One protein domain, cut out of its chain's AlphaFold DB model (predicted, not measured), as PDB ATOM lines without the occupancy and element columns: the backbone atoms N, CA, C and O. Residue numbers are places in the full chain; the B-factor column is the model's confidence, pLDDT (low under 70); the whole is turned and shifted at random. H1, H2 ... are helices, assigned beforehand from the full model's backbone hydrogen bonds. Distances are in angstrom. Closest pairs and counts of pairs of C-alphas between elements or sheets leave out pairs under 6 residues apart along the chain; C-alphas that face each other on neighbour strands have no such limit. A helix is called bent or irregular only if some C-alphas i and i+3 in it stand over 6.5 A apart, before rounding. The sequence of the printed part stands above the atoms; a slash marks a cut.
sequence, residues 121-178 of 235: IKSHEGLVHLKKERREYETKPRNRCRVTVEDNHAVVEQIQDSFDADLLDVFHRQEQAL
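AT A GLANCE: This is residues 121 to 178 of the 235 residues of an uncharacterized protein of Phytophthora megakarya (UniProt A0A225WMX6). Three helices make an open, flat U with an empty middle: the long, bent H1 is one side, the short H2 makes the base, and H3 is the other, shorter side, folding back from the far end of H2. There is no packed core. The printed part has 58 residues with three named helices, in the order H1, H2, H3, and no named strand; its class is all helix. It is only just loose, close to extended, with a radius of gyration of the C-alphas of 15.0 A and spans of 38 by 33 by 14 A.

HOW THE PARTS SIT: H1, residues 124 to 148, was assigned as one helix by its hydrogen bonds, but it is bent: C-alphas 138 and 141 are 6.5 A apart. Its arms, H1a, residues 124 to 138, and H1b, residues 141 to 148, stand at a shallow tilt of 33 degrees, only just short of steep. A tight link of three residues leads to H2, residues 152 to 161. H1b and H2 only just touch, with 3 pairs of C-alphas within 8 A; the closest C-alphas, those of Cys 145 and Asn 152, are 5.6 A apart. They run opposite ways at a steep tilt of 61 degrees. H2 and H3, residues 165 to 176, meet only through their link, which is tight. H1a is apart from H2 and from H3, and H1b is apart from H3. In H1a, H1b, H2 and H3 every O i to N i+4 pair is within hydrogen-bond range.

IN THESE COORDINATES: H1a begins with C-alpha 124 at (192.379, 206.584, 219.123) and is 21.3 A long from first to last C-alpha; H1b is 10.4 A long. H2 measures 14.3 A from C-alpha 152 at (181.378, 235.725, 226.315). H3 measures 16.2 A and ends with C-alpha 176 at (167.187, 215.866, 222.684).

THE WHOLE: The two C-alphas farthest apart, those of Lys 122 and Val 149, are 40.2 A apart. The printed part has no cut, and both links are tight. The mean pLDDT of the printed part is 71.2; residues 121 to 124, 127, 130, 137 and 168 to 178 are under 70.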
ATOM      1  N   ILE A 121     186.319 209.244 212.536       53.53
ATOM      2  CA  ILE A 121     187.339 209.006 213.561       53.53
ATOM      3  C   ILE A 121     187.698 207.516 213.562       53.53
ATOM      4  O   ILE A 121     187.038 206.692 214.187       53.53
ATOM      5  N   LYS A 122     188.720 207.147 212.788       58.62
ATOM      6  CA  LYS A 122     189.137 205.745 212.598       58.62
ATOM      7  C   LYS A 122     190.206 205.275 213.591       58.62
ATOM      8  O   LYS A 122     190.626 204.126 213.514       58.62
ATOM      9  N   SER A 123     190.669 206.142 214.496       60.69
ATOM     10  CA  SER A 123     191.764 205.832 215.420       60.69
ATOM     11  C   SER A 123     191.637 206.556 216.762       60.69
ATOM     12  O   SER A 123     191.038 207.628 216.856       60.69
ATOM     13  N   HIS A 124     192.248 205.971 217.799       69.25
ATOM     14  CA  HIS A 124     192.379 206.584 219.123       69.25
ATOM     15  C   HIS A 124     193.106 207.937 219.050       69.25
ATOM     16  O   HIS A 124     192.658 208.915 219.638       69.25
ATOM     17  N   GLU A 125     194.162 208.029 218.239       76.31
ATOM     18  CA  GLU A 125     194.895 209.276 217.992       76.31
ATOM     19  C   GLU A 125     194.010 210.361 217.360       76.31
ATOM     20  O   GLU A 125     193.996 211.499 217.829       76.31
ATOM     21  N   GLY A 126     193.199 210.006 216.354       71.44
ATOM     22  CA  GLY A 126     192.257 210.938 215.733       71.44
ATOM     23  C   GLY A 126     191.205 211.440 216.720       71.44
ATOM     24  O   GLY A 126     190.790 212.596 216.656       71.44
ATOM     25  N   LEU A 127     190.809 210.604 217.679       66.50
ATOM     26  CA  LEU A 127     189.894 211.007 218.738       66.50
ATOM     27  C   LEU A 127     190.543 211.967 219.736       66.50
ATOM     28  O   LEU A 127     189.933 212.971 220.105       66.50
ATOM     29  N   VAL A 128     191.761 211.666 220.183       72.94
ATOM     30  CA  VAL A 128     192.518 212.534 221.095       72.94
ATOM     31  C   VAL A 128     192.749 213.899 220.446       72.94
ATOM     32  O   VAL A 128     192.500 214.928 221.079       72.94
ATOM     33  N   HIS A 129     193.124 213.921 219.164       71.06
ATOM     34  CA  HIS A 129     193.272 215.154 218.392       71.06
ATOM     35  C   HIS A 129     191.960 215.937 218.315       71.06
ATOM     36  O   HIS A 129     191.927 217.121 218.635       71.06
ATOM     37  N   LEU A 130     190.849 215.271 217.997       69.56
ATOM     38  CA  LEU A 130     189.545 215.924 217.906       69.56
ATOM     39  C   LEU A 130     189.064 216.487 219.250       69.56
ATOM     40  O   LEU A 130     188.494 217.578 219.307       69.56
ATOM     41  N   LYS A 131     189.291 215.755 220.351       75.56
ATOM     42  CA  LYS A 131     189.005 216.227 221.716       75.56
ATOM     43  C   LYS A 131     189.795 217.504 222.019       75.56
ATOM     44  O   LYS A 131     189.240 218.444 222.592       75.56
ATOM     45  N   LYS A 132     191.070 217.543 221.623       82.94
ATOM     46  CA  LYS A 132     191.939 218.714 221.768       82.94
ATOM     47  C   LYS A 132     191.440 219.889 220.923       82.94
ATOM     48  O   LYS A 132     191.208 220.960 221.476       82.94
ATOM     49  N   GLU A 133     191.186 219.679 219.634       70.81
ATOM     50  CA  GLU A 133     190.688 220.720 218.724       70.81
ATOM     51  C   GLU A 133     189.353 221.309 219.183       70.81
ATOM     52  O   GLU A 133     189.157 222.521 219.108       70.81
ATOM     53  N   ARG A 134     188.443 220.482 219.713       72.75
ATOM     54  CA  ARG A 134     187.182 220.971 220.282       72.75
ATOM     55  C   ARG A 134     187.425 221.895 221.474       72.75
ATOM     56  O   ARG A 134     186.851 222.979 221.525       72.75
ATOM     57  N   ARG A 135     188.296 221.494 222.406       76.62
ATOM     58  CA  ARG A 135     188.652 222.326 223.567       76.62
ATOM     59  C   ARG A 135     189.245 223.661 223.118       76.62
ATOM     60  O   ARG A 135     188.888 224.710 223.649       76.62
ATOM     61  N   GLU A 136     190.134 223.633 222.132       76.12
ATOM     62  CA  GLU A 136     190.729 224.842 221.563       76.12
ATOM     63  C   GLU A 136     189.680 225.730 220.886       76.12
ATOM     64  O   GLU A 136     189.697 226.944 221.076       76.12
ATOM     65  N   TYR A 137     188.741 225.141 220.144       67.94
ATOM     66  CA  TYR A 137     187.636 225.859 219.512       67.94
ATOM     67  C   TYR A 137     186.741 226.570 220.534       67.94
ATOM     68  O   TYR A 137     186.460 227.750 220.357       67.94
ATOM     69  N   GLU A 138     186.356 225.902 221.623       74.19
ATOM     70  CA  GLU A 138     185.548 226.489 222.707       74.19
ATOM     71  C   GLU A 138     186.312 227.584 223.473       74.19
ATOM     72  O   GLU A 138     185.739 228.579 223.917       74.19
ATOM     73  N   THR A 139     187.635 227.444 223.584       76.56
ATOM     74  CA  THR A 139     188.487 228.400 224.305       76.56
ATOM     75  C   THR A 139     188.776 229.663 223.482       76.56
ATOM     76  O   THR A 139     188.950 230.742 224.050       76.56
ATOM     77  N   LYS A 140     188.794 229.578 222.146       75.81
ATOM     78  CA  LYS A 140     189.055 230.717 221.242       75.81
ATOM     79  C   LYS A 140     188.126 231.924 221.460       75.81
ATOM     80  O   LYS A 140     188.662 233.014 221.679       75.81
ATOM     81  N   PRO A 141     186.784 231.797 221.435       73.06
ATOM     82  CA  PRO A 141     185.903 232.937 221.673       73.06
ATOM     83  C   PRO A 141     186.057 233.468 223.099       73.06
ATOM     84  O   PRO A 141     186.095 234.680 223.283       73.06
ATOM     85  N   ARG A 142     186.254 232.588 224.090       76.31
ATOM     86  CA  ARG A 142     186.478 232.978 225.491       76.31
ATOM     87  C   ARG A 142     187.729 233.836 225.661       76.31
ATOM     88  O   ARG A 142     187.686 234.874 226.314       76.31
ATOM     89  N   ASN A 143     188.830 233.433 225.032       77.56
ATOM     90  CA  ASN A 143     190.083 234.182 225.059       77.56
ATOM     91  C   ASN A 143     189.964 235.526 224.341       77.56
ATOM     92  O   ASN A 143     190.489 236.519 224.835       77.56
ATOM     93  N   ARG A 144     189.257 235.570 223.207       76.50
ATOM     94  CA  ARG A 144     188.998 236.817 222.478       76.50
ATOM     95  C   ARG A 144     188.187 237.798 223.328       76.50
ATOM     96  O   ARG A 144     188.625 238.930 223.487       76.50
ATOM     97  N   CYS A 145     187.096 237.330 223.934       79.50
ATOM     98  CA  CYS A 145     186.242 238.123 224.823       79.50
ATOM     99  C   CYS A 145     187.024 238.683 226.024       79.50
ATOM    100  O   CYS A 145     186.816 239.820 226.431       79.50
ATOM    101  N   ARG A 146     187.999 237.925 226.551       78.00
ATOM    102  CA  ARG A 146     188.882 238.387 227.636       78.00
ATOM    103  C   ARG A 146     189.766 239.576 227.234       78.00
ATOM    104  O   ARG A 146     190.076 240.398 228.086       78.00
ATOM    105  N   VAL A 147     190.191 239.653 225.972       77.81
ATOM    106  CA  VAL A 147     191.044 240.742 225.455       77.81
ATOM    107  C   VAL A 147     190.212 241.966 225.058       77.81
ATOM    108  O   VAL A 147     190.677 243.090 225.215       77.81
ATOM    109  N   THR A 148     188.988 241.762 224.567       73.50
ATOM    110  CA  THR A 148     188.068 242.834 224.147       73.50
ATOM    111  C   THR A 148     187.171 243.358 225.273       73.50
ATOM    112  O   THR A 148     186.510 244.374 225.086       73.50
ATOM    113  N   VAL A 149     187.169 242.700 226.441       80.56
ATOM    114  CA  VAL A 149     186.237 242.949 227.562       80.56
ATOM    115  C   VAL A 149     184.772 242.788 227.120       80.56
ATOM    116  O   VAL A 149     183.864 243.454 227.608       80.56
ATOM    117  N   GLU A 150     184.529 241.893 226.165       78.38
ATOM    118  CA  GLU A 150     183.182 241.516 225.739       78.38
ATOM    119  C   GLU A 150     182.651 240.396 226.642       78.38
ATOM    120  O   GLU A 150     183.409 239.541 227.111       78.38
ATOM    121  N   ASP A 151     181.340 240.374 226.883       79.81
ATOM    122  CA  ASP A 151     180.719 239.264 227.599       79.81
ATOM    123  C   ASP A 151     180.644 238.025 226.696       79.81
ATOM    124  O   ASP A 151     180.055 238.044 225.614       79.81
ATOM    125  N   ASN A 152     181.266 236.928 227.135       73.06
ATOM    126  CA  ASN A 152     181.378 235.725 226.315       73.06
ATOM    127  C   ASN A 152     180.018 235.065 226.054       73.06
ATOM    128  O   ASN A 152     179.826 234.508 224.974       73.06
ATOM    129  N   HIS A 153     179.092 235.145 227.012       78.38
ATOM    130  CA  HIS A 153     177.746 234.605 226.856       78.38
ATOM    131  C   HIS A 153     176.971 235.386 225.792       78.38
ATOM    132  O   HIS A 153     176.478 234.781 224.845       78.38
ATOM    133  N   ALA A 154     176.969 236.717 225.873       75.44
ATOM    134  CA  ALA A 154     176.327 237.589 224.894       75.44
ATOM    135  C   ALA A 154     176.885 237.408 223.471       75.44
ATOM    136  O   ALA A 154     176.129 237.399 222.504       75.44
ATOM    137  N   VAL A 155     178.202 237.214 223.323       74.38
ATOM    138  CA  VAL A 155     178.819 236.939 222.011       74.38
ATOM    139  C   VAL A 155     178.344 235.601 221.445       74.38
ATOM    140  O   VAL A 155     178.062 235.499 220.252       74.38
ATOM    141  N   VAL A 156     178.246 234.565 222.280       72.38
ATOM    142  CA  VAL A 156     177.759 233.246 221.852       72.38
ATOM    143  C   VAL A 156     176.265 233.282 221.531       72.38
ATOM    144  O   VAL A 156     175.875 232.708 220.517       72.38
ATOM    145  N   GLU A 157     175.448 233.984 222.316       72.62
ATOM    146  CA  GLU A 157     174.028 234.208 222.008       72.62
ATOM    147  C   GLU A 157     173.859 234.948 220.684       72.62
ATOM    148  O   GLU A 157     173.120 234.488 219.824       72.62
ATOM    149  N   GLN A 158     174.627 236.011 220.439       71.56
ATOM    150  CA  GLN A 158     174.580 236.729 219.165       71.56
ATOM    151  C   GLN A 158     174.942 235.829 217.972       71.56
ATOM    152  O   GLN A 158     174.386 235.967 216.880       71.56
ATOM    153  N   ILE A 159     175.882 234.901 218.164       75.31
ATOM    154  CA  ILE A 159     176.217 233.896 217.151       75.31
ATOM    155  C   ILE A 159     175.042 232.941 216.950       75.31
ATOM    156  O   ILE A 159     174.718 232.638 215.805       75.31
ATOM    157  N   GLN A 160     174.390 232.484 218.019       71.25
ATOM    158  CA  GLN A 160     173.208 231.627 217.927       71.25
ATOM    159  C   GLN A 160     172.060 232.341 217.202       71.25
ATOM    160  O   GLN A 160     171.519 231.788 216.252       71.25
ATOM    161  N   ASP A 161     171.790 233.599 217.534       72.44
ATOM    162  CA  ASP A 161     170.751 234.425 216.910       72.44
ATOM    163  C   ASP A 161     171.006 234.709 215.421       72.44
ATOM    164  O   ASP A 161     170.097 235.098 214.689       72.44
ATOM    165  N   SER A 162     172.241 234.513 214.945       76.25
ATOM    166  CA  SER A 162     172.568 234.627 213.521       76.25
ATOM    167  C   SER A 162     172.116 233.419 212.686       76.25
ATOM    168  O   SER A 162     172.108 233.499 211.454       76.25
ATOM    169  N   PHE A 163     171.736 232.311 213.328       75.44
ATOM    170  CA  PHE A 163     171.191 231.134 212.656       75.44
ATOM    171  C   PHE A 163     169.670 231.230 212.497       75.44
ATOM    172  O   PHE A 163     168.969 231.853 213.288       75.44
ATOM    173  N   ASP A 164     169.150 230.564 211.467       74.81
ATOM    174  CA  ASP A 164     167.709 230.411 211.276       74.81
ATOM    175  C   ASP A 164     167.098 229.645 212.468       74.81
ATOM    176  O   ASP A 164     167.604 228.593 212.869       74.81
ATOM    177  N   ALA A 165     166.010 230.172 213.038       75.44
ATOM    178  CA  ALA A 165     165.327 229.575 214.181       75.44
ATOM    179  C   ALA A 165     164.823 228.150 213.887       75.44
ATOM    180  O   ALA A 165     164.912 227.280 214.758       75.44
ATOM    181  N   ASP A 166     164.374 227.880 212.657       72.06
ATOM    182  CA  ASP A 166     163.931 226.546 212.240       72.06
ATOM    183  C   ASP A 166     165.124 225.585 212.149       72.06
ATOM    184  O   ASP A 166     165.026 224.406 212.504       72.06
ATOM    185  N   LEU A 167     166.285 226.094 211.727       72.50
ATOM    186  CA  LEU A 167     167.525 225.326 211.672       72.50
ATOM    187  C   LEU A 167     168.035 224.989 213.084       72.50
ATOM    188  O   LEU A 167     168.425 223.847 213.338       72.50
ATOM    189  N   LEU A 168     167.982 225.945 214.016       68.50
ATOM    190  CA  LEU A 168     168.319 225.716 215.424       68.50
ATOM    191  C   LEU A 168     167.381 224.704 216.082       68.50
ATOM    192  O   LEU A 168     167.842 223.840 216.823       68.50
ATOM    193  N   ASP A 169     166.080 224.761 215.810       67.69
ATOM    194  CA  ASP A 169     165.098 223.815 216.352       67.69
ATOM    195  C   ASP A 169     165.346 222.378 215.852       67.69
ATOM    196  O   ASP A 169     165.228 221.407 216.606       67.69
ATOM    197  N   VAL A 170     165.785 222.212 214.598       68.88
ATOM    198  CA  VAL A 170     166.232 220.906 214.083       68.88
ATOM    199  C   VAL A 170     167.472 220.408 214.830       68.88
ATOM    200  O   VAL A 170     167.494 219.241 215.228       68.88
ATOM    201  N   PHE A 171     168.475 221.260 215.076       63.06
ATOM    202  CA  PHE A 171     169.651 220.869 215.864       63.06
ATOM    203  C   PHE A 171     169.282 220.489 217.303       63.06
ATOM    204  O   PHE A 171     169.689 219.425 217.768       63.06
ATOM    205  N   HIS A 172     168.444 221.278 217.978       62.38
ATOM    206  CA  HIS A 172     167.991 220.978 219.337       62.38
ATOM    207  C   HIS A 172     167.180 219.680 219.415       62.38
ATOM    208  O   HIS A 172     167.401 218.875 220.322       62.38
ATOM    209  N   ARG A 173     166.282 219.414 218.454       54.50
ATOM    210  CA  ARG A 173     165.574 218.123 218.370       54.50
ATOM    211  C   ARG A 173     166.538 216.959 218.195       54.50
ATOM    212  O   ARG A 173     166.344 215.911 218.806       54.50
ATOM    213  N   GLN A 174     167.571 217.138 217.382       57.75
ATOM    214  CA  GLN A 174     168.584 216.117 217.148       57.75
ATOM    215  C   GLN A 174     169.413 215.829 218.417       57.75
ATOM    216  O   GLN A 174     169.807 214.685 218.642       57.75
ATOM    217  N   GLU A 175     169.641 216.834 219.267       59.88
ATOM    218  CA  GLU A 175     170.314 216.672 220.561       59.88
ATOM    219  C   GLU A 175     169.424 216.026 221.630       59.88
ATOM    220  O   GLU A 175     169.886 215.139 222.347       59.88
ATOM    221  N   GLN A 176     168.151 216.421 221.719       55.56
ATOM    222  CA  GLN A 176     167.187 215.866 222.684       55.56
ATOM    223  C   GLN A 176     166.741 214.440 222.337       55.56
ATOM    224  O   GLN A 176     166.327 213.691 223.219       55.56
ATOM    225  N   ALA A 177     166.832 214.048 221.064       56.00
ATOM    226  CA  ALA A 177     166.550 212.688 220.613       56.00
ATOM    227  C   ALA A 177     167.626 211.671 221.034       56.00
ATOM    228  O   ALA A 177     167.425 210.470 220.851       56.00
ATOM    229  N   LEU A 178     168.759 212.119 221.588       59.19
ATOM    230  CA  LEU A 178     169.757 211.223 222.156       59.19
ATOM    231  C   LEU A 178     169.349 210.870 223.597       59.19
ATOM    232  O   LEU A 178     169.394 211.746 224.464       59.19
TER     233      LEU A 178